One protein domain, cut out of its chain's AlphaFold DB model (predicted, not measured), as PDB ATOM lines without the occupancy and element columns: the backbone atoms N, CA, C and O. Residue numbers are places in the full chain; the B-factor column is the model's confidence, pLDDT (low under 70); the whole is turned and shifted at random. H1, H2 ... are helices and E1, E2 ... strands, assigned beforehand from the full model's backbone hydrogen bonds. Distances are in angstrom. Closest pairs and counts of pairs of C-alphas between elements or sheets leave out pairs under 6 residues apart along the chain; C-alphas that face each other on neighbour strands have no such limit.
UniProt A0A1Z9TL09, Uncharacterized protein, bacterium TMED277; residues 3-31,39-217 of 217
ATOM      1  N   GLN A   3      41.890  -9.366 -41.933       94.25
ATOM      2  CA  GLN A   3      42.237 -10.190 -40.773       94.25
ATOM      3  C   GLN A   3      43.427 -11.077 -41.148       94.25
ATOM      4  O   GLN A   3      43.428 -11.650 -42.237       94.25
ATOM      5  N   ILE A   4      44.432 -11.169 -40.279       93.12
ATOM      6  CA  ILE A   4      45.604 -12.033 -40.481       93.12
ATOM      7  C   ILE A   4      45.741 -13.015 -39.308       93.12
ATOM      8  O   ILE A   4      45.411 -12.653 -38.173       93.12
ATOM      9  N   PRO A   5      46.185 -14.261 -39.546       91.94
ATOM     10  CA  PRO A   5      46.473 -15.192 -38.463       91.94
ATOM     11  C   PRO A   5      47.724 -14.743 -37.699       91.94
ATOM     12  O   PRO A   5      48.667 -14.236 -38.300       91.94
ATOM     13  N   ILE A   6      47.745 -14.963 -36.385       91.38
ATOM     14  CA  ILE A   6      48.959 -14.818 -35.575       91.38
ATOM     15  C   ILE A   6      49.524 -16.222 -35.389       91.38
ATOM     16  O   ILE A   6      48.920 -17.026 -34.677       91.38
ATOM     17  N   LYS A   7      50.640 -16.530 -36.050       89.94
ATOM     18  CA  LYS A   7      51.339 -17.813 -35.891       89.94
ATOM     19  C   LYS A   7      52.508 -17.722 -34.910       89.94
ATOM     20  O   LYS A   7      52.856 -18.730 -34.299       89.94
ATOM     21  N   ASN A   8      52.988 -16.507 -34.655       88.19
ATOM     22  CA  ASN A   8      54.136 -16.284 -33.793       88.19
ATOM     23  C   ASN A   8      53.789 -16.455 -32.308       88.19
ATOM     24  O   ASN A   8      53.121 -15.613 -31.698       88.19
ATOM     25  N   ILE A   9      54.267 -17.546 -31.708       86.94
ATOM     26  CA  ILE A   9      53.967 -17.907 -30.312       86.94
ATOM     27  C   ILE A   9      54.582 -16.910 -29.323       86.94
ATOM     28  O   ILE A   9      53.971 -16.594 -28.302       86.94
ATOM     29  N   GLU A  10      55.784 -16.407 -29.600       86.31
ATOM     30  CA  GLU A  10      56.461 -15.454 -28.717       86.31
ATOM     31  C   GLU A  10      55.723 -14.111 -28.683       86.31
ATOM     32  O   GLU A  10      55.498 -13.542 -27.611       86.31
ATOM     33  N   LEU A  11      55.248 -13.644 -29.839       89.88
ATOM     34  CA  LEU A  11      54.367 -12.485 -29.927       89.88
ATOM     35  C   LEU A  11      53.063 -12.716 -29.154       89.88
ATOM     36  O   LEU A  11      52.650 -11.833 -28.406       89.88
ATOM     37  N   LEU A  12      52.432 -13.890 -29.278       90.62
ATOM     38  CA  LEU A  12      51.214 -14.210 -28.523       90.62
ATOM     39  C   LEU A  12      51.435 -14.139 -27.008       90.62
ATOM     40  O   LEU A  12      50.638 -13.514 -26.313       90.62
ATOM     41  N   LYS A  13      52.540 -14.689 -26.493       89.94
ATOM     42  CA  LYS A  13      52.879 -14.602 -25.060       89.94
ATOM     43  C   LYS A  13      53.030 -13.154 -24.591       89.94
ATOM     44  O   LYS A  13      52.556 -12.795 -23.512       89.94
ATOM     45  N   ARG A  14      53.671 -12.305 -25.402       91.19
ATOM     46  CA  ARG A  14      53.822 -10.868 -25.111       91.19
ATOM     47  C   ARG A  14      52.479 -10.151 -25.124       91.19
ATOM     48  O   ARG A  14      52.196  -9.374 -24.218       91.19
ATOM     49  N   LEU A  15      51.641 -10.447 -26.115       94.19
ATOM     50  CA  LEU A  15      50.282  -9.926 -26.211       94.19
ATOM     51  C   LEU A  15      49.451 -10.318 -24.980       94.19
ATOM     52  O   LEU A  15      48.813  -9.448 -24.389       94.19
ATOM     53  N   ASP A  16      49.510 -11.578 -24.538       93.31
ATOM     54  CA  ASP A  16      48.819 -12.059 -23.334       93.31
ATOM     55  C   ASP A  16      49.270 -11.317 -22.065       93.31
ATOM     56  O   ASP A  16      48.424 -10.877 -21.275       93.31
ATOM     57  N   SER A  17      50.584 -11.114 -21.882       91.62
ATOM     58  CA  SER A  17      51.117 -10.308 -20.769       91.62
ATOM     59  C   SER A  17      50.572  -8.880 -20.816       91.62
ATOM     60  O   SER A  17      50.053  -8.354 -19.824       91.62
ATOM     61  N   PHE A  18      50.610  -8.270 -22.001       93.38
ATOM     62  CA  PHE A  18      50.195  -6.889 -22.190       93.38
ATOM     63  C   PHE A  18      48.690  -6.711 -21.939       93.38
ATOM     64  O   PHE A  18      48.289  -5.830 -21.174       93.38
ATOM     65  N   ALA A  19      47.843  -7.585 -22.490       93.88
ATOM     66  CA  ALA A  19      46.404  -7.571 -22.239       93.88
ATOM     67  C   ALA A  19      46.072  -7.795 -20.760       93.88
ATOM     68  O   ALA A  19      45.216  -7.097 -20.218       93.88
ATOM     69  N   THR A  20      46.770  -8.717 -20.089       92.12
ATOM     70  CA  THR A  20      46.596  -8.963 -18.650       92.12
ATOM     71  C   THR A  20      46.805  -7.682 -17.851       92.12
ATOM     72  O   THR A  20      45.988  -7.341 -16.998       92.12
ATOM     73  N   ILE A  21      47.866  -6.937 -18.159       90.50
ATOM     74  CA  ILE A  21      48.161  -5.676 -17.477       90.50
ATOM     75  C   ILE A  21      47.119  -4.620 -17.814       90.50
ATOM     76  O   ILE A  21      46.657  -3.940 -16.904       90.50
ATOM     77  N   LEU A  22      46.702  -4.515 -19.079       91.56
ATOM     78  CA  LEU A  22      45.650  -3.585 -19.480       91.56
ATOM     79  C   LEU A  22      44.360  -3.817 -18.685       91.56
ATOM     80  O   LEU A  22      43.819  -2.851 -18.165       91.56
ATOM     81  N   TYR A  23      43.910  -5.063 -18.517       91.56
ATOM     82  CA  TYR A  23      42.692  -5.377 -17.753       91.56
ATOM     83  C   TYR A  23      42.827  -5.206 -16.234       91.56
ATOM     84  O   TYR A  23      41.816  -5.093 -15.545       91.56
ATOM     85  N   GLN A  24      44.048  -5.226 -15.695       88.25
ATOM     86  CA  GLN A  24      44.303  -5.002 -14.266       88.25
ATOM     87  C   GLN A  24      44.307  -3.516 -13.891       88.25
ATOM     88  O   GLN A  24      44.278  -3.178 -12.705       88.25
ATOM     89  N   LEU A  25      44.366  -2.617 -14.875       85.19
ATOM     90  CA  LEU A  25      44.335  -1.184 -14.623       85.19
ATOM     91  C   LEU A  25      42.922  -0.736 -14.231       85.19
ATOM     92  O   LEU A  25      41.930  -1.271 -14.720       85.19
ATOM     93  N   PRO A  26      42.799   0.288 -13.371       81.12
ATOM     94  CA  PRO A  26      41.506   0.890 -13.109       81.12
ATOM     95  C   PRO A  26      40.957   1.517 -14.396       81.12
ATOM     96  O   PRO A  26      41.661   2.247 -15.101       81.12
ATOM     97  N   HIS A  27      39.681   1.255 -14.669       83.38
ATOM     98  CA  HIS A  27      38.964   1.816 -15.803       83.38
ATOM     99  C   HIS A  27      37.727   2.575 -15.334       83.38
ATOM    100  O   HIS A  27      37.015   2.120 -14.440       83.38
ATOM    101  N   THR A  28      37.445   3.707 -15.975       81.31
ATOM    102  CA  THR A  28      36.187   4.438 -15.792       81.31
ATOM    103  C   THR A  28      35.473   4.507 -17.129       81.31
ATOM    104  O   THR A  28      36.068   4.889 -18.132       81.31
ATOM    105  N   PHE A  29      34.198   4.134 -17.148       85.00
ATOM    106  CA  PHE A  29      33.413   4.037 -18.371       85.00
ATOM    107  C   PHE A  29      32.019   4.645 -18.162       85.00
ATOM    108  O   PHE A  29      31.491   4.604 -17.050       85.00
ATOM    109  N   ARG A  30      31.390   5.165 -19.225       82.19
ATOM    110  CA  ARG A  30      30.031   5.747 -19.183       82.19
ATOM    111  C   ARG A  30      29.030   4.990 -20.049       82.19
ATOM    112  O   ARG A  30      29.136   5.022 -21.270       82.19
ATOM    113  N   SER A  31      28.043   4.341 -19.429       80.19
ATOM    114  CA  SER A  31      27.066   3.491 -20.136       80.19
ATOM    115  C   SER A  31      26.201   4.236 -21.149       80.19
ATOM    116  O   SER A  31      25.652   3.615 -22.061       80.19
ATOM    117  N   PHE A  39      25.818   4.023 -39.979       92.00
ATOM    118  CA  PHE A  39      26.167   4.577 -41.288       92.00
ATOM    119  C   PHE A  39      25.594   5.975 -41.525       92.00
ATOM    120  O   PHE A  39      26.152   6.723 -42.323       92.00
ATOM    121  N   ALA A  40      24.496   6.330 -40.854       93.44
ATOM    122  CA  ALA A  40      23.951   7.683 -40.904       93.44
ATOM    123  C   ALA A  40      24.970   8.677 -40.335       93.44
ATOM    124  O   ALA A  40      25.352   9.625 -41.019       93.44
ATOM    125  N   THR A  41      25.510   8.382 -39.153       93.12
ATOM    126  CA  THR A  41      26.548   9.200 -38.519       93.12
ATOM    127  C   THR A  41      27.835   9.219 -39.330       93.12
ATOM    128  O   THR A  41      28.415  10.285 -39.516       93.12
ATOM    129  N   LEU A  42      28.240   8.085 -39.914       94.00
ATOM    130  CA  LEU A  42      29.374   8.063 -40.843       94.00
ATOM    131  C   LEU A  42      29.171   9.027 -42.021       94.00
ATOM    132  O   LEU A  42      30.071   9.802 -42.326       94.00
ATOM    133  N   LYS A  43      27.998   9.017 -42.670       93.56
ATOM    134  CA  LYS A  43      27.700   9.925 -43.793       93.56
ATOM    135  C   LYS A  43      27.805  11.392 -43.378       93.56
ATOM    136  O   LYS A  43      28.398  12.177 -44.113       93.56
ATOM    137  N   THR A  44      27.294  11.743 -42.198       94.06
ATOM    138  CA  THR A  44      27.415  13.101 -41.646       94.06
ATOM    139  C   THR A  44      28.877  13.491 -41.435       94.06
ATOM    140  O   THR A  44      29.283  14.582 -41.821       94.06
ATOM    141  N   LEU A  45      29.696  12.591 -40.879       93.44
ATOM    142  CA  LEU A  45      31.125  12.842 -40.660       93.44
ATOM    143  C   LEU A  45      31.926  12.913 -41.970       93.44
ATOM    144  O   LEU A  45      32.873  13.686 -42.059       93.44
ATOM    145  N   MET A  46      31.543  12.147 -42.993       92.00
ATOM    146  CA  MET A  46      32.153  12.211 -44.326       92.00
ATOM    147  C   MET A  46      31.858  13.527 -45.054       92.00
ATOM    148  O   MET A  46      32.678  13.965 -45.857       92.00
ATOM    149  N   ALA A  47      30.700  14.138 -44.791       92.56
ATOM    150  CA  ALA A  47      30.327  15.441 -45.339       92.56
ATOM    151  C   ALA A  47      30.977  16.619 -44.587       92.56
ATOM    152  O   ALA A  47      31.009  17.735 -45.103       92.56
ATOM    153  N   ASP A  48      31.507  16.386 -43.385       91.81
ATOM    154  CA  ASP A  48      32.164  17.406 -42.571       91.81
ATOM    155  C   ASP A  48      33.603  17.666 -43.052       91.81
ATOM    156  O   ASP A  48      34.542  16.926 -42.740       91.81
ATOM    157  N   ALA A  49      33.792  18.765 -43.787       87.38
ATOM    158  CA  ALA A  49      35.102  19.197 -44.276       87.38
ATOM    159  C   ALA A  49      36.123  19.442 -43.145       87.38
ATOM    160  O   ALA A  49      37.328  19.241 -43.347       87.38
ATOM    161  N   ASN A  50      35.641  19.805 -41.950       89.25
ATOM    162  CA  ASN A  50      36.448  20.141 -40.779       89.25
ATOM    163  C   ASN A  50      36.778  18.923 -39.908       89.25
ATOM    164  O   ASN A  50      37.461  19.061 -38.894       89.25
ATOM    165  N   PHE A  51      36.337  17.717 -40.276       88.75
ATOM    166  CA  PHE A  51      36.730  16.516 -39.551       88.75
ATOM    167  C   PHE A  51      38.246  16.290 -39.668       88.75
ATOM    168  O   PHE A  51      38.783  16.152 -40.770       88.75
ATOM    169  N   VAL A  52      38.934  16.239 -38.523       84.25
ATOM    170  CA  VAL A  52      40.408  16.151 -38.414       84.25
ATOM    171  C   VAL A  52      40.931  14.730 -38.185       84.25
ATOM    172  O   VAL A  52      42.091  14.535 -37.843       84.25
ATOM    173  N   GLY A  53      40.082  13.724 -38.365       85.25
ATOM    174  CA  GLY A  53      40.498  12.325 -38.381       85.25
ATOM    175  C   GLY A  53      40.464  11.574 -37.063       85.25
ATOM    176  O   GLY A  53      40.607  10.351 -37.095       85.25
ATOM    177  N   TYR A  54      40.185  12.264 -35.960       86.25
ATOM    178  CA  TYR A  54      39.986  11.692 -34.629       86.25
ATOM    179  C   TYR A  54      38.501  11.471 -34.322       86.25
ATOM    180  O   TYR A  54      37.660  12.257 -34.768       86.25
ATOM    181  N   PRO A  55      38.152  10.443 -33.533       86.25
ATOM    182  CA  PRO A  55      36.762  10.194 -33.193       86.25
ATOM    183  C   PRO A  55      36.202  11.283 -32.270       86.25
ATOM    184  O   PRO A  55      36.738  11.536 -31.191       86.25
ATOM    185  N   LYS A  56      35.081  11.898 -32.672       83.38
ATOM    186  CA  LYS A  56      34.378  12.923 -31.870       83.38
ATOM    187  C   LYS A  56      33.736  12.351 -30.604       83.38
ATOM    188  O   LYS A  56      33.674  13.023 -29.581       83.38
ATOM    189  N   THR A  57      33.261  11.112 -30.672       86.56
ATOM    190  CA  THR A  57      32.640  10.396 -29.556       86.56
ATOM    191  C   THR A  57      33.240   9.011 -29.472       86.56
ATOM    192  O   THR A  57      33.283   8.298 -30.470       86.56
ATOM    193  N   HIS A  58      33.675   8.627 -28.283       89.75
ATOM    194  CA  HIS A  58      34.211   7.306 -28.024       89.75
ATOM    195  C   HIS A  58      33.900   6.900 -26.591       89.75
ATOM    196  O   HIS A  58      33.582   7.728 -25.737       89.75
ATOM    197  N   ASN A  59      34.002   5.608 -26.330       92.62
ATOM    198  CA  ASN A  59      33.867   5.075 -24.997       92.62
ATOM    199  C   ASN A  59      34.816   3.889 -24.822       92.62
ATOM    200  O   ASN A  59      34.493   2.720 -25.053       92.62
ATOM    201  N   TYR A  60      36.027   4.257 -24.441       91.62
ATOM    202  CA  TYR A  60      37.126   3.393 -24.068       91.62
ATOM    203  C   TYR A  60      38.026   4.172 -23.111       91.62
ATOM    204  O   TYR A  60      38.000   5.401 -23.075       91.62
ATOM    205  N   GLN A  61      38.864   3.458 -22.374       90.38
ATOM    206  CA  GLN A  61      39.970   4.053 -21.641       90.38
ATOM    207  C   GLN A  61      41.219   3.999 -22.523       90.38
ATOM    208  O   GLN A  61      41.607   2.907 -22.935       90.38
ATOM    209  N   SER A  62      41.832   5.152 -22.820       88.75
ATOM    210  CA  SER A  62      43.110   5.210 -23.550       88.75
ATOM    211  C   SER A  62      44.302   5.102 -22.610       88.75
ATOM    212  O   SER A  62      44.275   5.601 -21.481       88.75
ATOM    213  N   TYR A  63      45.352   4.482 -23.131       86.88
ATOM    214  CA  TYR A  63      46.670   4.314 -22.541       86.88
ATOM    215  C   TYR A  63      47.790   4.668 -23.531       86.88
ATOM    216  O   TYR A  63      48.952   4.357 -23.273       86.88
ATOM    217  N   GLU A  64      47.476   5.317 -24.659       79.69
ATOM    218  CA  GLU A  64      48.474   5.760 -25.650       79.69
ATOM    219  C   GLU A  64      49.486   6.731 -25.029       79.69
ATOM    220  O   GLU A  64      50.692   6.564 -25.217       79.69
ATOM    221  N   GLY A  65      49.008   7.671 -24.206       69.25
ATOM    222  CA  GLY A  65      49.832   8.647 -23.484       69.25
ATOM    223  C   GLY A  65      50.599   8.084 -22.278       69.25
ATOM    224  O   GLY A  65      50.453   6.923 -21.888       69.25
ATOM    225  N   ASP A  66      51.435   8.924 -21.665       52.41
ATOM    226  CA  ASP A  66      52.411   8.516 -20.639       52.41
ATOM    227  C   ASP A  66      51.839   8.310 -19.227       52.41
ATOM    228  O   ASP A  66      52.520   7.773 -18.345       52.41
ATOM    229  N   VAL A  67      50.593   8.717 -18.973       51.81
ATOM    230  CA  VAL A  67      50.055   8.770 -17.608       51.81
ATOM    231  C   VAL A  67      48.677   8.122 -17.529       51.81
ATOM    232  O   VAL A  67      47.647   8.787 -17.548       51.81
ATOM    233  N   ALA A  68      48.656   6.801 -17.363       54.12
ATOM    234  CA  ALA A  68      47.507   6.157 -16.739       54.12
ATOM    235  C   ALA A  68      47.373   6.703 -15.306       54.12
ATOM    236  O   ALA A  68      48.328   6.622 -14.526       54.12
ATOM    237  N   PHE A  69      46.214   7.261 -14.948       50.84
ATOM    238  CA  PHE A  69      45.927   7.643 -13.567       50.84
ATOM    239  C   PHE A  69      45.696   6.365 -12.750       50.84
ATOM    240  O   PHE A  69      44.588   5.838 -12.681       50.84
ATOM    241  N   THR A  70      46.763   5.807 -12.180       54.31
ATOM    242  CA  THR A  70      46.686   4.631 -11.307       54.31
ATOM    243  C   THR A  70      47.003   5.029  -9.875       54.31
ATOM    244  O   THR A  70      47.980   5.727  -9.618       54.31
ATOM    245  N   ARG A  71      46.205   4.541  -8.918       53.25
ATOM    246  CA  ARG A  71      46.423   4.787  -7.481       53.25
ATOM    247  C   ARG A  71      47.717   4.162  -6.938       53.25
ATOM    248  O   ARG A  71      48.179   4.587  -5.890       53.25
ATOM    249  N   SER A  72      48.312   3.182  -7.630       61.94
ATOM    250  CA  SER A  72      49.584   2.568  -7.226       61.94
ATOM    251  C   SER A  72      50.668   2.709  -8.303       61.94
ATOM    252  O   SER A  72      50.419   2.533  -9.500       61.94
ATOM    253  N   GLY A  73      51.893   3.025  -7.873       68.12
ATOM    254  CA  GLY A  73      53.045   3.210  -8.766       68.12
ATOM    255  C   GLY A  73      53.520   1.922  -9.451       68.12
ATOM    256  O   GLY A  73      54.120   1.984 -10.523       68.12
ATOM    257  N   GLN A  74      53.214   0.750  -8.884       76.19
ATOM    258  CA  GLN A  74      53.638  -0.542  -9.432       76.19
ATOM    259  C   GLN A  74      52.946  -0.871 -10.763       76.19
ATOM    260  O   GLN A  74      53.627  -1.235 -11.721       76.19
ATOM    261  N   TYR A  75      51.624  -0.686 -10.871       74.44
ATOM    262  CA  TYR A  75      50.905  -0.940 -12.129       74.44
ATOM    263  C   TYR A  75      51.304   0.051 -13.228       74.44
ATOM    264  O   TYR A  75      51.487  -0.353 -14.374       74.44
ATOM    265  N   LYS A  76      51.546   1.320 -12.871       76.88
ATOM    266  CA  LYS A  76      52.090   2.321 -13.802       76.88
ATOM    267  C   LYS A  76      53.456   1.903 -14.346       76.88
ATOM    268  O   LYS A  76      53.687   1.993 -15.551       76.88
ATOM    269  N   LYS A  77      54.350   1.419 -13.473       82.44
ATOM    270  CA  LYS A  77      55.674   0.919 -13.870       82.44
ATOM    271  C   LYS A  77      55.542  -0.277 -14.812       82.44
ATOM    272  O   LYS A  77      56.145  -0.250 -15.877       82.44
ATOM    273  N   ARG A  78      54.705  -1.265 -14.470       85.12
ATOM    274  CA  ARG A  78      54.460  -2.449 -15.313       85.12
ATOM    275  C   ARG A  78      53.916  -2.075 -16.692       85.12
ATOM    276  O   ARG A  78      54.481  -2.513 -17.685       85.12
ATOM    277  N   LEU A  79      52.902  -1.206 -16.767       87.31
ATOM    278  CA  LEU A  79      52.365  -0.738 -18.049       87.31
ATOM    279  C   LEU A  79      53.432  -0.027 -18.887       87.31
ATOM    280  O   LEU A  79      53.560  -0.308 -20.074       87.31
ATOM    281  N   ARG A  80      54.210   0.885 -18.288       87.00
ATOM    282  CA  ARG A  80      55.284   1.596 -18.998       87.00
ATOM    283  C   ARG A  80      56.329   0.623 -19.544       87.00
ATOM    284  O   ARG A  80      56.753   0.768 -20.686       87.00
ATOM    285  N   THR A  81      56.731  -0.346 -18.728       88.44
ATOM    286  CA  THR A  81      57.688  -1.385 -19.104       88.44
ATOM    287  C   THR A  81      57.177  -2.212 -20.283       88.44
ATOM    288  O   THR A  81      57.908  -2.406 -21.248       88.44
ATOM    289  N   GLU A  82      55.914  -2.620 -20.261       90.25
ATOM    290  CA  GLU A  82      55.315  -3.449 -21.315       90.25
ATOM    291  C   GLU A  82      55.074  -2.665 -22.598       90.25
ATOM    292  O   GLU A  82      55.458  -3.123 -23.671       90.25
ATOM    293  N   LYS A  83      54.584  -1.420 -22.493       91.06
ATOM    294  CA  LYS A  83      54.529  -0.484 -23.626       91.06
ATOM    295  C   LYS A  83      55.897  -0.358 -24.291       91.06
ATOM    296  O   LYS A  83      55.988  -0.458 -25.513       91.06
ATOM    297  N   TYR A  84      56.943  -0.135 -23.496       89.62
ATOM    298  CA  TYR A  84      58.302   0.029 -23.997       89.62
ATOM    299  C   TYR A  84      58.808  -1.241 -24.678       89.62
ATOM    300  O   TYR A  84      59.227  -1.178 -25.829       89.62
ATOM    301  N   PHE A  85      58.743  -2.394 -24.009       89.31
ATOM    302  CA  PHE A  85      59.285  -3.635 -24.556       89.31
ATOM    303  C   PHE A  85      58.503  -4.146 -25.759       89.31
ATOM    304  O   PHE A  85      59.126  -4.604 -26.711       89.31
ATOM    305  N   PHE A  86      57.176  -4.030 -25.766       91.69
ATOM    306  CA  PHE A  86      56.377  -4.406 -26.928       91.69
ATOM    307  C   PHE A  86      56.656  -3.478 -28.118       91.69
ATOM    308  O   PHE A  86      56.831  -3.949 -29.238       91.69
ATOM    309  N   LEU A  87      56.812  -2.168 -27.893       91.12
ATOM    310  CA  LEU A  87      57.178  -1.255 -28.975       91.12
ATOM    311  C   LEU A  87      58.600  -1.514 -29.479       91.12
ATOM    312  O   LEU A  87      58.821  -1.534 -30.682       91.12
ATOM    313  N   LYS A  88      59.562  -1.756 -28.581       90.06
ATOM    314  CA  LYS A  88      60.931  -2.122 -28.964       90.06
ATOM    315  C   LYS A  88      60.988  -3.453 -29.697       90.06
ATOM    316  O   LYS A  88      61.793  -3.589 -30.609       90.06
ATOM    317  N   TYR A  89      60.111  -4.389 -29.355       87.62
ATOM    318  CA  TYR A  89      59.941  -5.618 -30.111       87.62
ATOM    319  C   TYR A  89      59.481  -5.331 -31.546       87.62
ATOM    320  O   TYR A  89      60.123  -5.801 -32.475       87.62
ATOM    321  N   MET A  90      58.475  -4.474 -31.748       87.75
ATOM    322  CA  MET A  90      58.073  -4.045 -33.098       87.75
ATOM    323  C   MET A  90      59.181  -3.269 -33.833       87.75
ATOM    324  O   MET A  90      59.341  -3.408 -35.037       87.75
ATOM    325  N   GLN A  91      59.949  -2.439 -33.119       90.06
ATOM    326  CA  GLN A  91      60.994  -1.597 -33.711       90.06
ATOM    327  C   GLN A  91      62.274  -2.364 -34.068       90.06
ATOM    328  O   GLN A  91      62.917  -1.982 -35.035       90.06
ATOM    329  N   TYR A  92      62.661  -3.383 -33.292       84.06
ATOM    330  CA  TYR A  92      63.985  -4.026 -33.390       84.06
ATOM    331  C   TYR A  92      63.992  -5.539 -33.112       84.06
ATOM    332  O   TYR A  92      65.033  -6.174 -33.222       84.06
ATOM    333  N   GLY A  93      62.880  -6.121 -32.660       70.00
ATOM    334  CA  GLY A  93      62.816  -7.511 -32.183       70.00
ATOM    335  C   GLY A  93      62.106  -8.487 -33.123       70.00
ATOM    336  O   GLY A  93      62.121  -9.688 -32.857       70.00
ATOM    337  N   MET A  94      61.481  -7.997 -34.195       66.44
ATOM    338  CA  MET A  94      60.874  -8.822 -35.239       66.44
ATOM    339  C   MET A  94      61.920  -9.090 -36.326       66.44
ATOM    340  O   MET A  94      62.260  -8.178 -37.065       66.44
ATOM    341  N   GLY A  95      62.454 -10.314 -36.378       61.28
ATOM    342  CA  GLY A  95      63.161 -10.876 -37.541       61.28
ATOM    343  C   GLY A  95      64.280 -10.042 -38.194       61.28
ATOM    344  O   GLY A  95      64.973  -9.263 -37.539       61.28
ATOM    345  N   GLU A  96      64.497 -10.296 -39.494       55.72
ATOM    346  CA  GLU A  96      65.564  -9.708 -40.324       55.72
ATOM    347  C   GLU A  96      65.461  -8.174 -40.463       55.72
ATOM    348  O   GLU A  96      64.402  -7.577 -40.267       55.72
ATOM    349  N   HIS A  97      66.572  -7.540 -40.863       52.97
ATOM    350  CA  HIS A  97      66.798  -6.085 -40.904       52.97
ATOM    351  C   HIS A  97      65.658  -5.222 -41.488       52.97
ATOM    352  O   HIS A  97      65.495  -4.085 -41.057       52.97
ATOM    353  N   TYR A  98      64.853  -5.742 -42.421       52.47
ATOM    354  CA  TYR A  98      63.788  -4.993 -43.106       52.47
ATOM    355  C   TYR A  98      62.478  -4.857 -42.311       52.47
ATOM    356  O   TYR A  98      61.585  -4.135 -42.728       52.47
ATOM    357  N   GLN A  99      62.319  -5.554 -41.184       64.12
ATOM    358  CA  GLN A  99      61.128  -5.451 -40.315       64.12
ATOM    359  C   GLN A  99      61.283  -4.347 -39.263       64.12
ATOM    360  O   GLN A  99      60.305  -3.843 -38.701       64.12
ATOM    361  N   GLN A 100      62.536  -3.987 -38.995       77.81
ATOM    362  CA  GLN A 100      62.948  -3.166 -37.877       77.81
ATOM    363  C   GLN A 100      62.980  -1.698 -38.293       77.81
ATOM    364  O   GLN A 100      63.799  -1.284 -39.108       77.81
ATOM    365  N   HIS A 101      62.095  -0.889 -37.715       88.00
ATOM    366  CA  HIS A 101      62.093   0.546 -37.971       88.00
ATOM    367  C   HIS A 101      61.742   1.339 -36.713       88.00
ATOM    368  O   HIS A 101      60.696   1.154 -36.097       88.00
ATOM    369  N   GLU A 102      62.545   2.340 -36.362       90.94
ATOM    370  CA  GLU A 102      62.314   3.187 -35.177       90.94
ATOM    371  C   GLU A 102      61.020   4.027 -35.230       90.94
ATOM    372  O   GLU A 102      60.633   4.660 -34.249       90.94
ATOM    373  N   LYS A 103      60.347   4.050 -36.386       93.88
ATOM    374  CA  LYS A 103      59.139   4.855 -36.631       93.88
ATOM    375  C   LYS A 103      57.855   4.099 -36.328       93.88
ATOM    376  O   LYS A 103      56.793   4.684 -36.506       93.88
ATOM    377  N   TRP A 104      57.922   2.851 -35.865       94.31
ATOM    378  CA  TRP A 104      56.766   2.215 -35.241       94.31
ATOM    379  C   TRP A 104      56.346   3.000 -33.992       94.31
ATOM    380  O   TRP A 104      57.193   3.422 -33.199       94.31
ATOM    381  N   TYR A 105      55.040   3.181 -33.809       93.94
ATOM    382  CA  TYR A 105      54.429   3.865 -32.668       93.94
ATOM    383  C   TYR A 105      53.079   3.234 -32.303       93.94
ATOM    384  O   TYR A 105      52.469   2.538 -33.112       93.94
ATOM    385  N   TYR A 106      52.588   3.500 -31.090       93.75
ATOM    386  CA  TYR A 106      51.206   3.174 -30.725       93.75
ATOM    387  C   TYR A 106      50.257   4.228 -31.280       93.75
ATOM    388  O   TYR A 106      50.352   5.394 -30.896       93.75
ATOM    389  N   ASP A 107      49.336   3.829 -32.156       91.75
ATOM    390  CA  ASP A 107      48.242   4.713 -32.576       91.75
ATOM    391  C   ASP A 107      47.009   4.550 -31.693       91.75
ATOM    392  O   ASP A 107      46.283   5.504 -31.460       91.75
ATOM    393  N   THR A 108      46.755   3.336 -31.208       90.31
ATOM    394  CA  THR A 108      45.640   3.058 -30.305       90.31
ATOM    395  C   THR A 108      46.080   2.063 -29.245       90.31
ATOM    396  O   THR A 108      46.587   0.994 -29.560       90.31
ATOM    397  N   LEU A 109      45.869   2.384 -27.975       93.31
ATOM    398  CA  LEU A 109      46.095   1.459 -26.868       93.31
ATOM    399  C   LEU A 109      44.957   1.638 -25.880       93.31
ATOM    400  O   LEU A 109      44.975   2.564 -25.072       93.31
ATOM    401  N   THR A 110      43.927   0.806 -25.994       93.00
ATOM    402  CA  THR A 110      42.658   1.069 -25.316       93.00
ATOM    403  C   THR A 110      42.041  -0.175 -24.700       93.00
ATOM    404  O   THR A 110      42.246  -1.295 -25.168       93.00
ATOM    405  N   VAL A 111      41.248   0.037 -23.649       94.81
ATOM    406  CA  VAL A 111      40.325  -0.966 -23.112       94.81
ATOM    407  C   VAL A 111      38.904  -0.444 -23.249       94.81
ATOM    408  O   VAL A 111      38.572   0.647 -22.791       94.81
ATOM    409  N   MET A 112      38.058  -1.234 -23.893       94.75
ATOM    410  CA  MET A 112      36.647  -0.968 -24.115       94.75
ATOM    411  C   MET A 112      35.800  -1.687 -23.058       94.75
ATOM    412  O   MET A 112      36.019  -2.883 -22.818       94.75
ATOM    413  N   PRO A 113      34.796  -1.015 -22.466       94.25
ATOM    414  CA  PRO A 113      33.876  -1.659 -21.542       94.25
ATOM    415  C   PRO A 113      33.057  -2.751 -22.237       94.25
ATOM    416  O   PRO A 113      32.842  -2.690 -23.454       94.25
ATOM    417  N   PRO A 114      32.542  -3.726 -21.470       93.50
ATOM    418  CA  PRO A 114      31.518  -4.649 -21.941       93.50
ATOM    419  C   PRO A 114      30.309  -3.931 -22.559       93.50
ATOM    420  O   PRO A 114      29.892  -2.885 -22.068       93.50
ATOM    421  N   ARG A 115      29.689  -4.549 -23.568       90.56
ATOM    422  CA  ARG A 115      28.403  -4.221 -24.221       90.56
ATOM    423  C   ARG A 115      28.321  -2.903 -24.996       90.56
ATOM    424  O   ARG A 115      27.573  -2.836 -25.964       90.56
ATOM    425  N   TRP A 116      29.018  -1.860 -24.565       91.25
ATOM    426  CA  TRP A 116      28.865  -0.497 -25.094       91.25
ATOM    427  C   TRP A 116      30.210   0.211 -25.323       91.25
ATOM    428  O   TRP A 116      30.270   1.424 -25.523       91.25
ATOM    429  N   GLY A 117      31.313  -0.534 -25.332       94.00
ATOM    430  CA  GLY A 117      32.616   0.014 -25.698       94.00
ATOM    431  C   GLY A 117      32.725   0.282 -27.197       94.00
ATOM    432  O   GLY A 117      32.267  -0.531 -28.001       94.00
ATOM    433  N   ASN A 118      33.295   1.423 -27.582       93.75
ATOM    434  CA  ASN A 118      33.467   1.797 -28.989       93.75
ATOM    435  C   ASN A 118      34.548   2.868 -29.172       93.75
ATOM    436  O   ASN A 118      34.747   3.679 -28.268       93.75
ATOM    437  N   THR A 119      35.198   2.910 -30.339       90.81
ATOM    438  CA  THR A 119      36.092   4.026 -30.698       90.81
ATOM    439  C   THR A 119      35.404   5.182 -31.409       90.81
ATOM    440  O   THR A 119      36.035   6.217 -31.562       90.81
ATOM    441  N   GLY A 120      34.151   5.036 -31.844       91.94
ATOM    442  CA  GLY A 120      33.541   5.949 -32.813       91.94
ATOM    443  C   GLY A 120      34.217   5.889 -34.188       91.94
ATOM    444  O   GLY A 120      35.206   5.183 -34.393       91.94
ATOM    445  N   TRP A 121      33.670   6.631 -35.149       94.88
ATOM    446  CA  TRP A 121      34.234   6.731 -36.495       94.88
ATOM    447  C   TRP A 121      35.458   7.651 -36.529       94.88
ATOM    448  O   TRP A 121      35.394   8.797 -36.082       94.88
ATOM    449  N   HIS A 122      36.554   7.170 -37.113       94.12
ATOM    450  CA  HIS A 122      37.787   7.930 -37.335       94.12
ATOM    451  C   HIS A 122      38.411   7.571 -38.691       94.12
ATOM    452  O   HIS A 122      38.111   6.511 -39.242       94.12
ATOM    453  N   ASN A 123      39.259   8.440 -39.255       93.19
ATOM    454  CA  ASN A 123      39.800   8.234 -40.611       93.19
ATOM    455  C   ASN A 123      41.290   8.570 -40.800       93.19
ATOM    456  O   ASN A 123      41.783   8.492 -41.919       93.19
ATOM    457  N   SER A 124      42.027   8.901 -39.731       90.44
ATOM    458  CA  SER A 124      43.476   9.183 -39.790       90.44
ATOM    459  C   SER A 124      43.875  10.288 -40.785       90.44
ATOM    460  O   SER A 124      45.030  10.350 -41.212       90.44
ATOM    461  N   LYS A 125      42.938  11.174 -41.165       92.56
ATOM    462  CA  LYS A 125      43.213  12.330 -42.033       92.56
ATOM    463  C   LYS A 125      44.409  13.115 -41.488       92.56
ATOM    464  O   LYS A 125      44.529  13.305 -40.282       92.56
ATOM    465  N   ASN A 126      45.301  13.549 -42.376       90.94
ATOM    466  CA  ASN A 126      46.575  14.216 -42.065       90.94
ATOM    467  C   ASN A 126      47.645  13.343 -41.374       90.94
ATOM    468  O   ASN A 126      48.786  13.782 -41.252       90.94
ATOM    469  N   LYS A 127      47.329  12.105 -40.971       91.50
ATOM    470  CA  LYS A 127      48.254  11.159 -40.326       91.50
ATOM    471  C   LYS A 127      48.170   9.790 -41.012       91.50
ATOM    472  O   LYS A 127      47.705   8.812 -40.427       91.50
ATOM    473  N   GLY A 128      48.594   9.737 -42.275       94.69
ATOM    474  CA  GLY A 128      48.592   8.500 -43.060       94.69
ATOM    475  C   GLY A 128      49.464   7.413 -42.426       94.69
ATOM    476  O   GLY A 128      50.615   7.671 -42.056       94.69
ATOM    477  N   ARG A 129      48.928   6.198 -42.284       96.06
ATOM    478  CA  ARG A 129      49.587   5.094 -41.575       96.06
ATOM    479  C   ARG A 129      49.252   3.718 -42.135       96.06
ATOM    480  O   ARG A 129      48.123   3.454 -42.554       96.06
ATOM    481  N   ASN A 130      50.226   2.826 -42.028       97.12
ATOM    482  CA  ASN A 130      50.026   1.387 -42.100       97.12
ATOM    483  C   ASN A 130      49.919   0.855 -40.671       97.12
ATOM    484  O   ASN A 130      50.690   1.265 -39.802       97.12
ATOM    485  N   TYR A 131      48.944  -0.011 -40.408       96.69
ATOM    486  CA  TYR A 131      48.613  -0.448 -39.055       96.69
ATOM    487  C   TYR A 131      48.526  -1.957 -38.922       96.69
ATOM    488  O   TYR A 131      48.149  -2.670 -39.858       96.69
ATOM    489  N   ILE A 132      48.835  -2.418 -37.716       97.06
ATOM    490  CA  ILE A 132      48.627  -3.777 -37.237       97.06
ATOM    491  C   ILE A 132      47.959  -3.652 -35.871       97.06
ATOM    492  O   ILE A 132      48.509  -3.075 -34.932       97.06
ATOM    493  N   ARG A 133      46.735  -4.159 -35.768       96.56
ATOM    494  CA  ARG A 133      45.893  -4.030 -34.585       96.56
ATOM    495  C   ARG A 133      45.589  -5.406 -34.016       96.56
ATOM    496  O   ARG A 133      44.889  -6.206 -34.637       96.56
ATOM    497  N   PHE A 134      46.098  -5.644 -32.815       96.75
ATOM    498  CA  PHE A 134      45.860  -6.833 -32.011       96.75
ATOM    499  C   PHE A 134      44.719  -6.559 -31.038       96.75
ATOM    500  O   PHE A 134      44.755  -5.619 -30.246       96.75
ATOM    501  N   ILE A 135      43.679  -7.376 -31.114       97.00
ATOM    502  CA  ILE A 135      42.437  -7.191 -30.378       97.00
ATOM    503  C   ILE A 135      42.223  -8.433 -29.533       97.00
ATOM    504  O   ILE A 135      41.981  -9.511 -30.072       97.00
ATOM    505  N   HIS A 136      42.268  -8.283 -28.216       96.50
ATOM    506  CA  HIS A 136      41.875  -9.352 -27.312       96.50
ATOM    507  C   HIS A 136      40.420  -9.160 -26.900       96.50
ATOM    508  O   HIS A 136      40.074  -8.143 -26.292       96.50
ATOM    509  N   ASN A 137      39.572 -10.153 -27.165       94.75
ATOM    510  CA  ASN A 137      38.198 -10.157 -26.678       94.75
ATOM    511  C   ASN A 137      37.699 -11.581 -26.422       94.75
ATOM    512  O   ASN A 137      37.532 -12.368 -27.345       94.75
ATOM    513  N   ALA A 138      37.386 -11.900 -25.165       90.38
ATOM    514  CA  ALA A 138      36.749 -13.172 -24.811       90.38
ATOM    515  C   ALA A 138      35.212 -13.153 -24.987       90.38
ATOM    516  O   ALA A 138      34.539 -14.148 -24.718       90.38
ATOM    517  N   GLY A 139      34.639 -12.005 -25.361       91.44
ATOM    518  CA  GLY A 139      33.213 -11.782 -25.583       91.44
ATOM    519  C   GLY A 139      32.841 -11.712 -27.067       91.44
ATOM    520  O   GLY A 139      33.209 -12.564 -27.871       91.44
ATOM    521  N   SER A 140      32.025 -10.721 -27.420       93.69
ATOM    522  CA  SER A 140      31.655 -10.388 -28.799       93.69
ATOM    523  C   SER A 140      32.130  -8.982 -29.098       93.69
ATOM    524  O   SER A 140      31.902  -8.068 -28.309       93.69
ATOM    525  N   GLY A 141      32.706  -8.781 -30.265       95.69
ATOM    526  CA  GLY A 141      33.030  -7.461 -30.766       95.69
ATOM    527  C   GLY A 141      33.348  -7.541 -32.242       95.69
ATOM    528  O   GLY A 141      33.371  -8.628 -32.832       95.69
ATOM    529  N   TYR A 142      33.522  -6.383 -32.851       96.56
ATOM    530  CA  TYR A 142      33.939  -6.290 -34.233       96.56
ATOM    531  C   TYR A 142      34.647  -4.970 -34.501       96.56
ATOM    532  O   TYR A 142      34.431  -3.962 -33.824       96.56
ATOM    533  N   SER A 143      35.453  -4.996 -35.548       97.00
ATOM    534  CA  SER A 143      36.028  -3.825 -36.187       97.00
ATOM    535  C   SER A 143      35.398  -3.666 -37.562       97.00
ATOM    536  O   SER A 143      35.206  -4.643 -38.292       97.00
ATOM    537  N   ILE A 144      35.057  -2.439 -37.925       96.81
ATOM    538  CA  ILE A 144      34.490  -2.095 -39.223       96.81
ATOM    539  C   ILE A 144      35.378  -1.062 -39.905       96.81
ATOM    540  O   ILE A 144      35.810  -0.096 -39.288       96.81
ATOM    541  N   SER A 145      35.640  -1.271 -41.190       96.62
ATOM    542  CA  SER A 145      36.330  -0.315 -42.043       96.62
ATOM    543  C   SER A 145      35.508  -0.041 -43.294       96.62
ATOM    544  O   SER A 145      34.897  -0.955 -43.849       96.62
ATOM    545  N   VAL A 146      35.487   1.214 -43.731       96.06
ATOM    546  CA  VAL A 146      34.750   1.666 -44.912       96.06
ATOM    547  C   VAL A 146      35.678   2.498 -45.788       96.06
ATOM    548  O   VAL A 146      36.254   3.480 -45.327       96.06
ATOM    549  N   LYS A 147      35.809   2.124 -47.062       93.94
ATOM    550  CA  LYS A 147      36.529   2.896 -48.084       93.94
ATOM    551  C   LYS A 147      35.741   2.837 -49.385       93.94
ATOM    552  O   LYS A 147      35.393   1.747 -49.826       93.94
ATOM    553  N   GLU A 148      35.447   3.992 -49.984       84.44
ATOM    554  CA  GLU A 148      34.818   4.085 -51.318       84.44
ATOM    555  C   GLU A 148      33.582   3.172 -51.469       84.44
ATOM    556  O   GLU A 148      33.452   2.408 -52.421       84.44
ATOM    557  N   LYS A 149      32.673   3.233 -50.482       83.06
ATOM    558  CA  LYS A 149      31.440   2.419 -50.363       83.06
ATOM    559  C   LYS A 149      31.642   0.926 -50.070       83.06
ATOM    560  O   LYS A 149      30.658   0.233 -49.828       83.06
ATOM    561  N   LYS A 150      32.876   0.419 -50.029       92.06
ATOM    562  CA  LYS A 150      33.164  -0.954 -49.602       92.06
ATOM    563  C   LYS A 150      33.303  -1.010 -48.088       92.06
ATOM    564  O   LYS A 150      34.153  -0.331 -47.512       92.06
ATOM    565  N   GLN A 151      32.474  -1.837 -47.465       94.38
ATOM    566  CA  GLN A 151      32.554  -2.169 -46.049       94.38
ATOM    567  C   GLN A 151      33.322  -3.477 -45.870       94.38
ATOM    568  O   GLN A 151      33.053  -4.467 -46.547       94.38
ATOM    569  N   VAL A 152      34.223  -3.495 -44.895       96.69
ATOM    570  CA  VAL A 152      34.824  -4.715 -44.362       96.69
ATOM    571  C   VAL A 152      34.532  -4.762 -42.871       96.69
ATOM    572  O   VAL A 152      34.840  -3.816 -42.149       96.69
ATOM    573  N   THR A 153      33.963  -5.867 -42.401       96.75
ATOM    574  CA  THR A 153      33.738  -6.112 -40.976       96.75
ATOM    575  C   THR A 153      34.495  -7.359 -40.563       96.75
ATOM    576  O   THR A 153      34.284  -8.427 -41.130       96.75
ATOM    577  N   VAL A 154      35.354  -7.222 -39.559       96.31
ATOM    578  CA  VAL A 154      36.050  -8.342 -38.926       96.31
ATOM    579  C   VAL A 154      35.447  -8.533 -37.546       96.31
ATOM    580  O   VAL A 154      35.486  -7.624 -36.718       96.31
ATOM    581  N   LYS A 155      34.852  -9.702 -37.312       95.56
ATOM    582  CA  LYS A 155      34.368 -10.091 -35.986       95.56
ATOM    583  C   LYS A 155      35.545 -10.575 -35.152       95.56
ATOM    584  O   LYS A 155      36.426 -11.256 -35.675       95.56
ATOM    585  N   ASP A 156      35.518 -10.263 -33.865       94.25
ATOM    586  CA  ASP A 156      36.519 -10.777 -32.942       94.25
ATOM    587  C   ASP A 156      36.426 -12.309 -32.907       94.25
ATOM    588  O   ASP A 156      35.344 -12.879 -32.714       94.25
ATOM    589  N   GLN A 157      37.552 -12.985 -33.120       89.19
ATOM    590  CA  GLN A 157      37.610 -14.431 -33.027       89.19
ATOM    591  C   GLN A 157      37.469 -14.900 -31.582       89.19
ATOM    592  O   GLN A 157      37.945 -14.267 -30.640       89.19
ATOM    593  N   ARG A 158      36.845 -16.062 -31.431       81.44
ATOM    594  CA  ARG A 158      36.764 -16.791 -30.170       81.44
ATOM    595  C   ARG A 158      37.619 -18.042 -30.280       81.44
ATOM    596  O   ARG A 158      37.784 -18.577 -31.378       81.44
ATOM    597  N   ARG A 159      38.137 -18.492 -29.136       68.75
ATOM    598  CA  ARG A 159      38.962 -19.698 -28.978       68.75
ATOM    599  C   ARG A 159      38.484 -20.828 -29.912       68.75
ATOM    600  O   ARG A 159      37.407 -21.371 -29.691       68.75
ATOM    601  N   GLY A 160      39.265 -21.144 -30.952       56.47
ATOM    602  CA  GLY A 160      38.991 -22.269 -31.860       56.47
ATOM    603  C   GLY A 160      39.236 -22.027 -33.354       56.47
ATOM    604  O   GLY A 160      39.560 -22.979 -34.051       56.47
ATOM    605  N   ASN A 161      39.156 -20.788 -33.857       57.97
ATOM    606  CA  ASN A 161      39.106 -20.582 -35.317       57.97
ATOM    607  C   ASN A 161      40.470 -20.433 -36.020       57.97
ATOM    608  O   ASN A 161      40.583 -20.819 -37.177       57.97
ATOM    609  N   MET A 162      41.498 -19.873 -35.367       62.50
ATOM    610  CA  MET A 162      42.817 -19.639 -35.998       62.50
ATOM    611  C   MET A 162      44.016 -19.851 -35.052       62.50
ATOM    612  O   MET A 162      45.039 -19.188 -35.192       62.50
ATOM    613  N   GLY A 163      43.894 -20.707 -34.031       64.06
ATOM    614  CA  GLY A 163      45.002 -21.061 -33.119       64.06
ATOM    615  C   GLY A 163      45.429 -19.986 -32.102       64.06
ATOM    616  O   GLY A 163      45.956 -20.325 -31.049       64.06
ATOM    617  N   ALA A 164      45.113 -18.710 -32.332       79.31
ATOM    618  CA  ALA A 164      45.515 -17.576 -31.488       79.31
ATOM    619  C   ALA A 164      44.529 -17.238 -30.339       79.31
ATOM    620  O   ALA A 164      44.371 -16.086 -29.944       79.31
ATOM    621  N   GLY A 165      43.819 -18.233 -29.796       86.81
ATOM    622  CA  GLY A 165      42.906 -18.031 -28.663       86.81
ATOM    623  C   GLY A 165      41.819 -16.974 -28.923       86.81
ATOM    624  O   GLY A 165      41.001 -17.138 -29.826       86.81
ATOM    625  N   ASN A 166      41.798 -15.913 -28.110       92.62
ATOM    626  CA  ASN A 166      40.852 -14.791 -28.208       92.62
ATOM    627  C   ASN A 166      41.459 -13.551 -28.902       92.62
ATOM    628  O   ASN A 166      40.942 -12.441 -28.750       92.62
ATOM    629  N   TRP A 167      42.576 -13.722 -29.620       94.69
ATOM    630  CA  TRP A 167      43.291 -12.636 -30.288       94.69
ATOM    631  C   TRP A 167      42.897 -12.485 -31.741       94.69
ATOM    632  O   TRP A 167      43.205 -13.330 -32.565       94.69
ATOM    633  N   THR A 168      42.299 -11.366 -32.107       95.50
ATOM    634  CA  THR A 168      42.075 -11.010 -33.508       95.50
ATOM    635  C   THR A 168      43.173 -10.065 -33.957       95.50
ATOM    636  O   THR A 168      43.379  -9.040 -33.316       95.50
ATOM    637  N   CYS A 169      43.865 -10.376 -35.052       95.62
ATOM    638  CA  CYS A 169      44.792  -9.437 -35.674       95.62
ATOM    639  C   CYS A 169      44.184  -8.891 -36.963       95.62
ATOM    640  O   CYS A 169      43.809  -9.659 -37.854       95.62
ATOM    641  N   VAL A 170      44.075  -7.567 -37.061       96.44
ATOM    642  CA  VAL A 170      43.684  -6.879 -38.291       96.44
ATOM    643  C   VAL A 170      44.796  -5.951 -38.744       96.44
ATOM    644  O   VAL A 170      45.332  -5.173 -37.962       96.44
ATOM    645  N   ALA A 171      45.118  -6.014 -40.027       96.75
ATOM    646  CA  ALA A 171      46.102  -5.148 -40.652       96.75
ATOM    647  C   ALA A 171      45.445  -4.318 -41.756       96.75
ATOM    648  O   ALA A 171      44.494  -4.746 -42.427       96.75
ATOM    649  N   GLY A 172      45.939  -3.108 -41.969       96.25
ATOM    650  CA  GLY A 172      45.477  -2.286 -43.072       96.25
ATOM    651  C   GLY A 172      46.230  -0.980 -43.215       96.25
ATOM    652  O   GLY A 172      47.235  -0.734 -42.561       96.25
ATOM    653  N   HIS A 173      45.684  -0.143 -44.085       95.81
ATOM    654  CA  HIS A 173      46.215   1.162 -44.420       95.81
ATOM    655  C   HIS A 173      45.105   2.204 -44.257       95.81
ATOM    656  O   HIS A 173      43.970   1.974 -44.692       95.81
ATOM    657  N   MET A 174      45.429   3.330 -43.624       94.62
ATOM    658  CA  MET A 174      44.595   4.529 -43.566       94.62
ATOM    659  C   MET A 174      45.403   5.681 -44.149       94.62
ATOM    660  O   MET A 174      46.365   6.131 -43.531       94.62
ATOM    661  N   GLY A 175      45.025   6.133 -45.342       93.12
ATOM    662  CA  GLY A 175      45.746   7.188 -46.043       93.12
ATOM    663  C   GLY A 175      45.580   8.551 -45.380       93.12
ATOM    664  O   GLY A 175      44.555   8.838 -44.752       93.12
ATOM    665  N   LYS A 176      46.561   9.436 -45.583       92.81
ATOM    666  CA  LYS A 176      46.478  10.838 -45.122       92.81
ATOM    667  C   LYS A 176      45.284  11.609 -45.705       92.81
ATOM    668  O   LYS A 176      44.915  12.650 -45.166       92.81
ATOM    669  N   ASP A 177      44.682  11.092 -46.777       91.56
ATOM    670  CA  ASP A 177      43.497  11.636 -47.443       91.56
ATOM    671  C   ASP A 177      42.198  11.500 -46.627       91.56
ATOM    672  O   ASP A 177      41.202  12.149 -46.949       91.56
ATOM    673  N   GLY A 178      42.186  10.678 -45.572       92.00
ATOM    674  CA  GLY A 178      41.006  10.465 -44.736       92.00
ATOM    675  C   GLY A 178      39.870   9.701 -45.427       92.00
ATOM    676  O   GLY A 178      38.727   9.744 -44.965       92.00
ATOM    677  N   LYS A 179      40.128   8.994 -46.535       93.44
ATOM    678  CA  LYS A 179      39.076   8.250 -47.259       93.44
ATOM    679  C   LYS A 179      38.730   6.904 -46.632       93.44
ATOM    680  O   LYS A 179      37.693   6.325 -46.958       93.44
ATOM    681  N   THR A 180      39.598   6.392 -45.763       95.38
ATOM    682  CA  THR A 180      39.387   5.117 -45.074       95.38
ATOM    683  C   THR A 180      38.892   5.384 -43.668       95.38
ATOM    684  O   THR A 180      39.640   5.878 -42.833       95.38
ATOM    685  N   TRP A 181      37.642   5.031 -43.405       95.75
ATOM    686  CA  TRP A 181      37.022   5.155 -42.095       95.75
ATOM    687  C   TRP A 181      37.113   3.843 -41.333       95.75
ATOM    688  O   TRP A 181      37.093   2.763 -41.929       95.75
ATOM    689  N   PHE A 182      37.210   3.945 -40.017       96.00
ATOM    690  CA  PHE A 182      37.307   2.814 -39.114       96.00
ATOM    691  C   PHE A 182      36.498   3.084 -37.845       96.00
ATOM    692  O   PHE A 182      36.450   4.218 -37.365       96.00
ATOM    693  N   ALA A 183      35.871   2.042 -37.307       95.25
ATOM    694  CA  ALA A 183      35.291   2.049 -35.974       95.25
ATOM    695  C   ALA A 183      35.403   0.664 -35.327       95.25
ATOM    696  O   ALA A 183      35.389  -0.372 -35.995       95.25
ATOM    697  N   ASP A 184      35.472   0.657 -34.005       95.06
ATOM    698  CA  ASP A 184      35.416  -0.537 -33.177       95.06
ATOM    699  C   ASP A 184      34.148  -0.575 -32.342       95.06
ATOM    700  O   ASP A 184      33.687   0.461 -31.855       95.06
ATOM    701  N   HIS A 185      33.657  -1.784 -32.078       95.44
ATOM    702  CA  HIS A 185      32.579  -1.993 -31.129       95.44
ATOM    703  C   HIS A 185      32.748  -3.275 -30.320       95.44
ATOM    704  O   HIS A 185      32.863  -4.374 -30.863       95.44
ATOM    705  N   ASN A 186      32.691  -3.137 -28.999       95.88
ATOM    706  CA  ASN A 186      32.522  -4.244 -28.080       95.88
ATOM    707  C   ASN A 186      31.042  -4.409 -27.715       95.88
ATOM    708  O   ASN A 186      30.461  -3.548 -27.056       95.88
ATOM    709  N   THR A 187      30.449  -5.531 -28.117       94.50
ATOM    710  CA  THR A 187      29.027  -5.857 -27.901       94.50
ATOM    711  C   THR A 187      28.826  -6.912 -26.813       94.50
ATOM    712  O   THR A 187      27.721  -7.093 -26.304       94.50
ATOM    713  N   GLY A 188      29.887  -7.626 -26.435       92.94
ATOM    714  CA  GLY A 188      29.835  -8.747 -25.506       92.94
ATOM    715  C   GLY A 188      29.923  -8.348 -24.039       92.94
ATOM    716  O   GLY A 188      30.204  -7.214 -23.681       92.94
ATOM    717  N   SER A 189      29.728  -9.323 -23.157       91.88
ATOM    718  CA  SER A 189      29.779  -9.143 -21.699       91.88
ATOM    719  C   SER A 189      31.192  -9.040 -21.110       91.88
ATOM    720  O   SER A 189      31.332  -8.902 -19.897       91.88
ATOM    721  N   ARG A 190      32.240  -9.105 -21.935       93.81
ATOM    722  CA  ARG A 190      33.644  -9.043 -21.509       93.81
ATOM    723  C   ARG A 190      34.292  -7.752 -22.005       93.81
ATOM    724  O   ARG A 190      33.862  -7.248 -23.040       93.81
ATOM    725  N   PRO A 191      35.281  -7.196 -21.288       94.31
ATOM    726  CA  PRO A 191      36.055  -6.073 -21.798       94.31
ATOM    727  C   PRO A 191      36.870  -6.499 -23.026       94.31
ATOM    728  O   PRO A 191      37.197  -7.677 -23.189       94.31
ATOM    729  N   ARG A 192      37.188  -5.525 -23.878       95.94
ATOM    730  CA  ARG A 192      37.934  -5.715 -25.128       95.94
ATOM    731  C   ARG A 192      39.158  -4.811 -25.120       95.94
ATOM    732  O   ARG A 192      39.006  -3.600 -24.995       95.94
ATOM    733  N   ALA A 193      40.349  -5.382 -25.245       96.19
ATOM    734  CA  ALA A 193      41.593  -4.627 -25.347       96.19
ATOM    735  C   ALA A 193      42.002  -4.493 -26.815       96.19
ATOM    736  O   ALA A 193      41.913  -5.458 -27.574       96.19
ATOM    737  N   VAL A 194      42.459  -3.304 -27.199       96.31
ATOM    738  CA  VAL A 194      42.942  -2.994 -28.546       96.31
ATOM    739  C   VAL A 194      44.351  -2.425 -28.438       96.31
ATOM    740  O   VAL A 194      44.557  -1.396 -27.796       96.31
ATOM    741  N   ILE A 195      45.302  -3.098 -29.082       96.62
ATOM    742  CA  ILE A 195      46.707  -2.708 -29.205       96.62
ATOM    743  C   ILE A 195      46.973  -2.482 -30.697       96.62
ATOM    744  O   ILE A 195      47.119  -3.431 -31.461       96.62
ATOM    745  N   ASP A 196      46.987  -1.227 -31.127       95.56
ATOM    746  CA  ASP A 196      47.297  -0.797 -32.489       95.56
ATOM    747  C   ASP A 196      48.699  -0.200 -32.522       95.56
ATOM    748  O   ASP A 196      48.971   0.852 -31.928       95.56
ATOM    749  N   VAL A 197      49.571  -0.891 -33.246       95.25
ATOM    750  CA  VAL A 197      50.886  -0.401 -33.626       95.25
ATOM    751  C   VAL A 197      50.868  -0.025 -35.095       95.25
ATOM    752  O   VAL A 197      50.325  -0.725 -35.951       95.25
ATOM    753  N   SER A 198      51.457   1.121 -35.378       95.81
ATOM    754  CA  SER A 198      51.408   1.745 -36.687       95.81
ATOM    755  C   SER A 198      52.761   2.311 -37.071       95.81
ATOM    756  O   SER A 198      53.589   2.627 -36.219       95.81
ATOM    757  N   ILE A 199      52.953   2.474 -38.371       95.69
ATOM    758  CA  ILE A 199      54.117   3.110 -38.978       95.69
ATOM    759  C   ILE A 199      53.623   4.087 -40.061       95.69
ATOM    760  O   ILE A 199      52.550   3.860 -40.636       95.69
ATOM    761  N   PRO A 200      54.309   5.220 -40.322       96.31
ATOM    762  CA  PRO A 200      53.879   6.143 -41.373       96.31
ATOM    763  C   PRO A 200      53.719   5.451 -42.733       96.31
ATOM    764  O   PRO A 200      54.518   4.590 -43.081       96.31
ATOM    765  N   GLU A 201      52.716   5.860 -43.518       94.94
ATOM    766  CA  GLU A 201      52.304   5.162 -44.756       94.94
ATOM    767  C   GLU A 201      53.417   4.941 -45.797       94.94
ATOM    768  O   GLU A 201      53.333   4.015 -46.600       94.94
ATOM    769  N   ARG A 202      54.474   5.763 -45.774       94.38
ATOM    770  CA  ARG A 202      55.633   5.626 -46.671       94.38
ATOM    771  C   ARG A 202      56.471   4.364 -46.420       94.38
ATOM    772  O   ARG A 202      57.191   3.953 -47.316       94.38
ATOM    773  N   TYR A 203      56.366   3.767 -45.235       93.88
ATOM    774  CA  TYR A 203      57.118   2.582 -44.810       93.88
ATOM    775  C   TYR A 203      56.274   1.318 -45.018       93.88
ATOM    776  O   TYR A 203      55.784   0.695 -44.070       93.88
ATOM    777  N   SER A 204      55.954   1.028 -46.280       92.69
ATOM    778  CA  SER A 204      55.101  -0.118 -46.624       92.69
ATOM    779  C   SER A 204      55.874  -1.436 -46.624       92.69
ATOM    780  O   SER A 204      55.316  -2.449 -46.215       92.69
ATOM    781  N   GLU A 205      57.159  -1.415 -46.983       91.06
ATOM    782  CA  GLU A 205      58.015  -2.607 -46.993       91.06
ATOM    783  C   GLU A 205      58.221  -3.162 -45.578       91.06
ATOM    784  O   GLU A 205      58.060  -4.361 -45.341       91.06
ATOM    785  N   GLU A 206      58.477  -2.284 -44.608       91.69
ATOM    786  CA  GLU A 206      58.649  -2.664 -43.206       91.69
ATOM    787  C   GLU A 206      57.348  -3.203 -42.608       91.69
ATOM    788  O   GLU A 206      57.350  -4.154 -41.824       91.69
ATOM    789  N   TRP A 207      56.213  -2.629 -43.013       94.00
ATOM    790  CA  TRP A 207      54.895  -3.109 -42.613       94.00
ATOM    791  C   TRP A 207      54.568  -4.486 -43.205       94.00
ATOM    792  O   TRP A 207      54.110  -5.365 -42.472       94.00
ATOM    793  N   ASP A 208      54.828  -4.704 -44.496       92.38
ATOM    794  CA  ASP A 208      54.615  -5.999 -45.151       92.38
ATOM    795  C   ASP A 208      55.511  -7.082 -44.542       92.38
ATOM    796  O   ASP A 208      55.054  -8.196 -44.266       92.38
ATOM    797  N   SER A 209      56.764  -6.739 -44.244       90.25
ATOM    798  CA  SER A 209      57.697  -7.648 -43.591       90.25
ATOM    799  C   SER A 209      57.254  -7.989 -42.159       90.25
ATOM    800  O   SER A 209      57.290  -9.156 -41.760       90.25
ATOM    801  N   ALA A 210      56.727  -7.018 -41.402       91.94
ATOM    802  CA  ALA A 210      56.139  -7.269 -40.086       91.94
ATOM    803  C   ALA A 210      54.897  -8.176 -40.165       91.94
ATOM    804  O   ALA A 210      54.736  -9.077 -39.339       91.94
ATOM    805  N   ILE A 211      54.030  -7.996 -41.171       92.56
ATOM    806  CA  ILE A 211      52.905  -8.915 -41.410       92.56
ATOM    807  C   ILE A 211      53.422 -10.326 -41.683       92.56
ATOM    808  O   ILE A 211      52.928 -11.269 -41.064       92.56
ATOM    809  N   LYS A 212      54.415 -10.473 -42.567       90.44
ATOM    810  CA  LYS A 212      55.009 -11.770 -42.905       90.44
ATOM    811  C   LYS A 212      55.490 -12.489 -41.647       90.44
ATOM    812  O   LYS A 212      55.073 -13.618 -41.399       90.44
ATOM    813  N   PHE A 213      56.252 -11.791 -40.805       88.25
ATOM    814  CA  PHE A 213      56.729 -12.301 -39.521       88.25
ATOM    815  C   PHE A 213      55.600 -12.799 -38.612       88.25
ATOM    816  O   PHE A 213      55.714 -13.865 -38.022       88.25
ATOM    817  N   ILE A 214      54.488 -12.062 -38.524       90.06
ATOM    818  CA  ILE A 214      53.322 -12.445 -37.707       90.06
ATOM    819  C   ILE A 214      52.623 -13.699 -38.259       90.06
ATOM    820  O   ILE A 214      52.057 -14.480 -37.488       90.06
ATOM    821  N   THR A 215      52.609 -13.866 -39.585       89.88
ATOM    822  CA  THR A 215      51.800 -14.882 -40.278       89.88
ATOM    823  C   THR A 215      52.541 -16.161 -40.664       89.88
ATOM    824  O   THR A 215      51.879 -17.156 -40.980       89.88
ATOM    825  N   GLU A 216      53.872 -16.150 -40.689       84.44
ATOM    826  CA  GLU A 216      54.701 -17.272 -41.162       84.44
ATOM    827  C   GLU A 216      55.559 -17.911 -40.066       84.44
ATOM    828  O   GLU A 216      55.800 -19.115 -40.137       84.44
ATOM    829  N   TYR A 217      55.956 -17.137 -39.055       65.31
ATOM    830  CA  TYR A 217      56.774 -17.565 -37.914       65.31
ATOM    831  C   TYR A 217      55.965 -17.483 -36.623       65.31
ATOM    832  O   TYR A 217      56.376 -18.096 -35.614       65.31
TER     833      TYR A 217
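Overview. This is residues 3 to 31 and 39 to 217 of the 217 residues of an uncharacterized protein of bacterium TMED277 (UniProt A0A1Z9TL09). This is a sandwich of two sheets face to face, with the helices H1, H3 and H4 covering the face of the four-stranded sheet that is turned away from the three-stranded one. H2 lies off at the far side, beyond E6, where it only grazes the smaller sheet. The printed part has 208 residues, with named elements in the order H1 H2 H3 E1 E2 E3 E4 E5 E6 E7 H4; the sheets run E1 E7 E2 E5 and E4 E3 E6, both antiparallel. The class is mixed, helices and strands, and the whole is compact and rounded, with a radius of gyration of the C-alphas of 16.5 A and spans of 43 by 40 by 35 A.

Along the chain. Find C-alpha 9 at (53.967, -17.907, -30.312); there H1 begins, residues 9 to 24, 22.7 A long. After the cut comes H2, residues 39 to 47. H3, residues 73 to 93, is 27.5 A long and starts at C-alpha 73, (53.045, 3.210, -8.766). Then read E1 at 105 to 112, E2 at 129 to 137, 24.2 A long, E3 at 141 to 147, E4 at 150 to 155, E5 at 167 to 174, E6 at 180 to 186 and E7 at 192 to 200, 25.7 A long. H4, residues 204 to 216, ends at C-alpha 216, (54.701, -17.272, -41.162).

Arrangement. Look first at the twisted sheet E1 E7 E2 E5: N 110 and O 194 are 2.9 A apart between E1 and E7, N 134 and O 195 2.8 A between E7 and E2, N 133 and O 170 2.8 A between E2 and E5. In the other sheet, N 145 and O 152 are within hydrogen-bond range at 2.8 A between the strands of the hairpin E3 and E4, and N 144 and O 183 are within hydrogen-bond range at 2.8 A between E3 and E6. The two make a sandwich, 10.2 A centre to centre where they face each other. H1, H3 and H4 lie on the same face of the larger sheet, two layers, helices on one face of a sheet. H1 runs across the strands at a height of 9.1 A. H3 runs slantwise at 9.7 A. H4 runs along them over E2 at 9.8 A. H1 and H3 touch, closest at the C-alphas of Phe 18 and Glu 82, 6.2 A, at a shallow tilt of 26 degrees, opposite ways. In H1, H2, H3 and H4 every O i to N i+4 pair is within hydrogen-bond range.

Size, cuts and confidence. The C-alphas of Gly 73 and Lys 149, the two farthest apart, are 46.9 A apart. Residues 32 to 38 are not printed, and C-alphas 31 and 39 are 21.2 A apart across that cut. The links H2 to H3, H3 to E1, E1 to E2 and E4 to E5 are long. Look for pLDDT under 70 at residues 65 to 73, 94 to 99, 159 to 163 and 217.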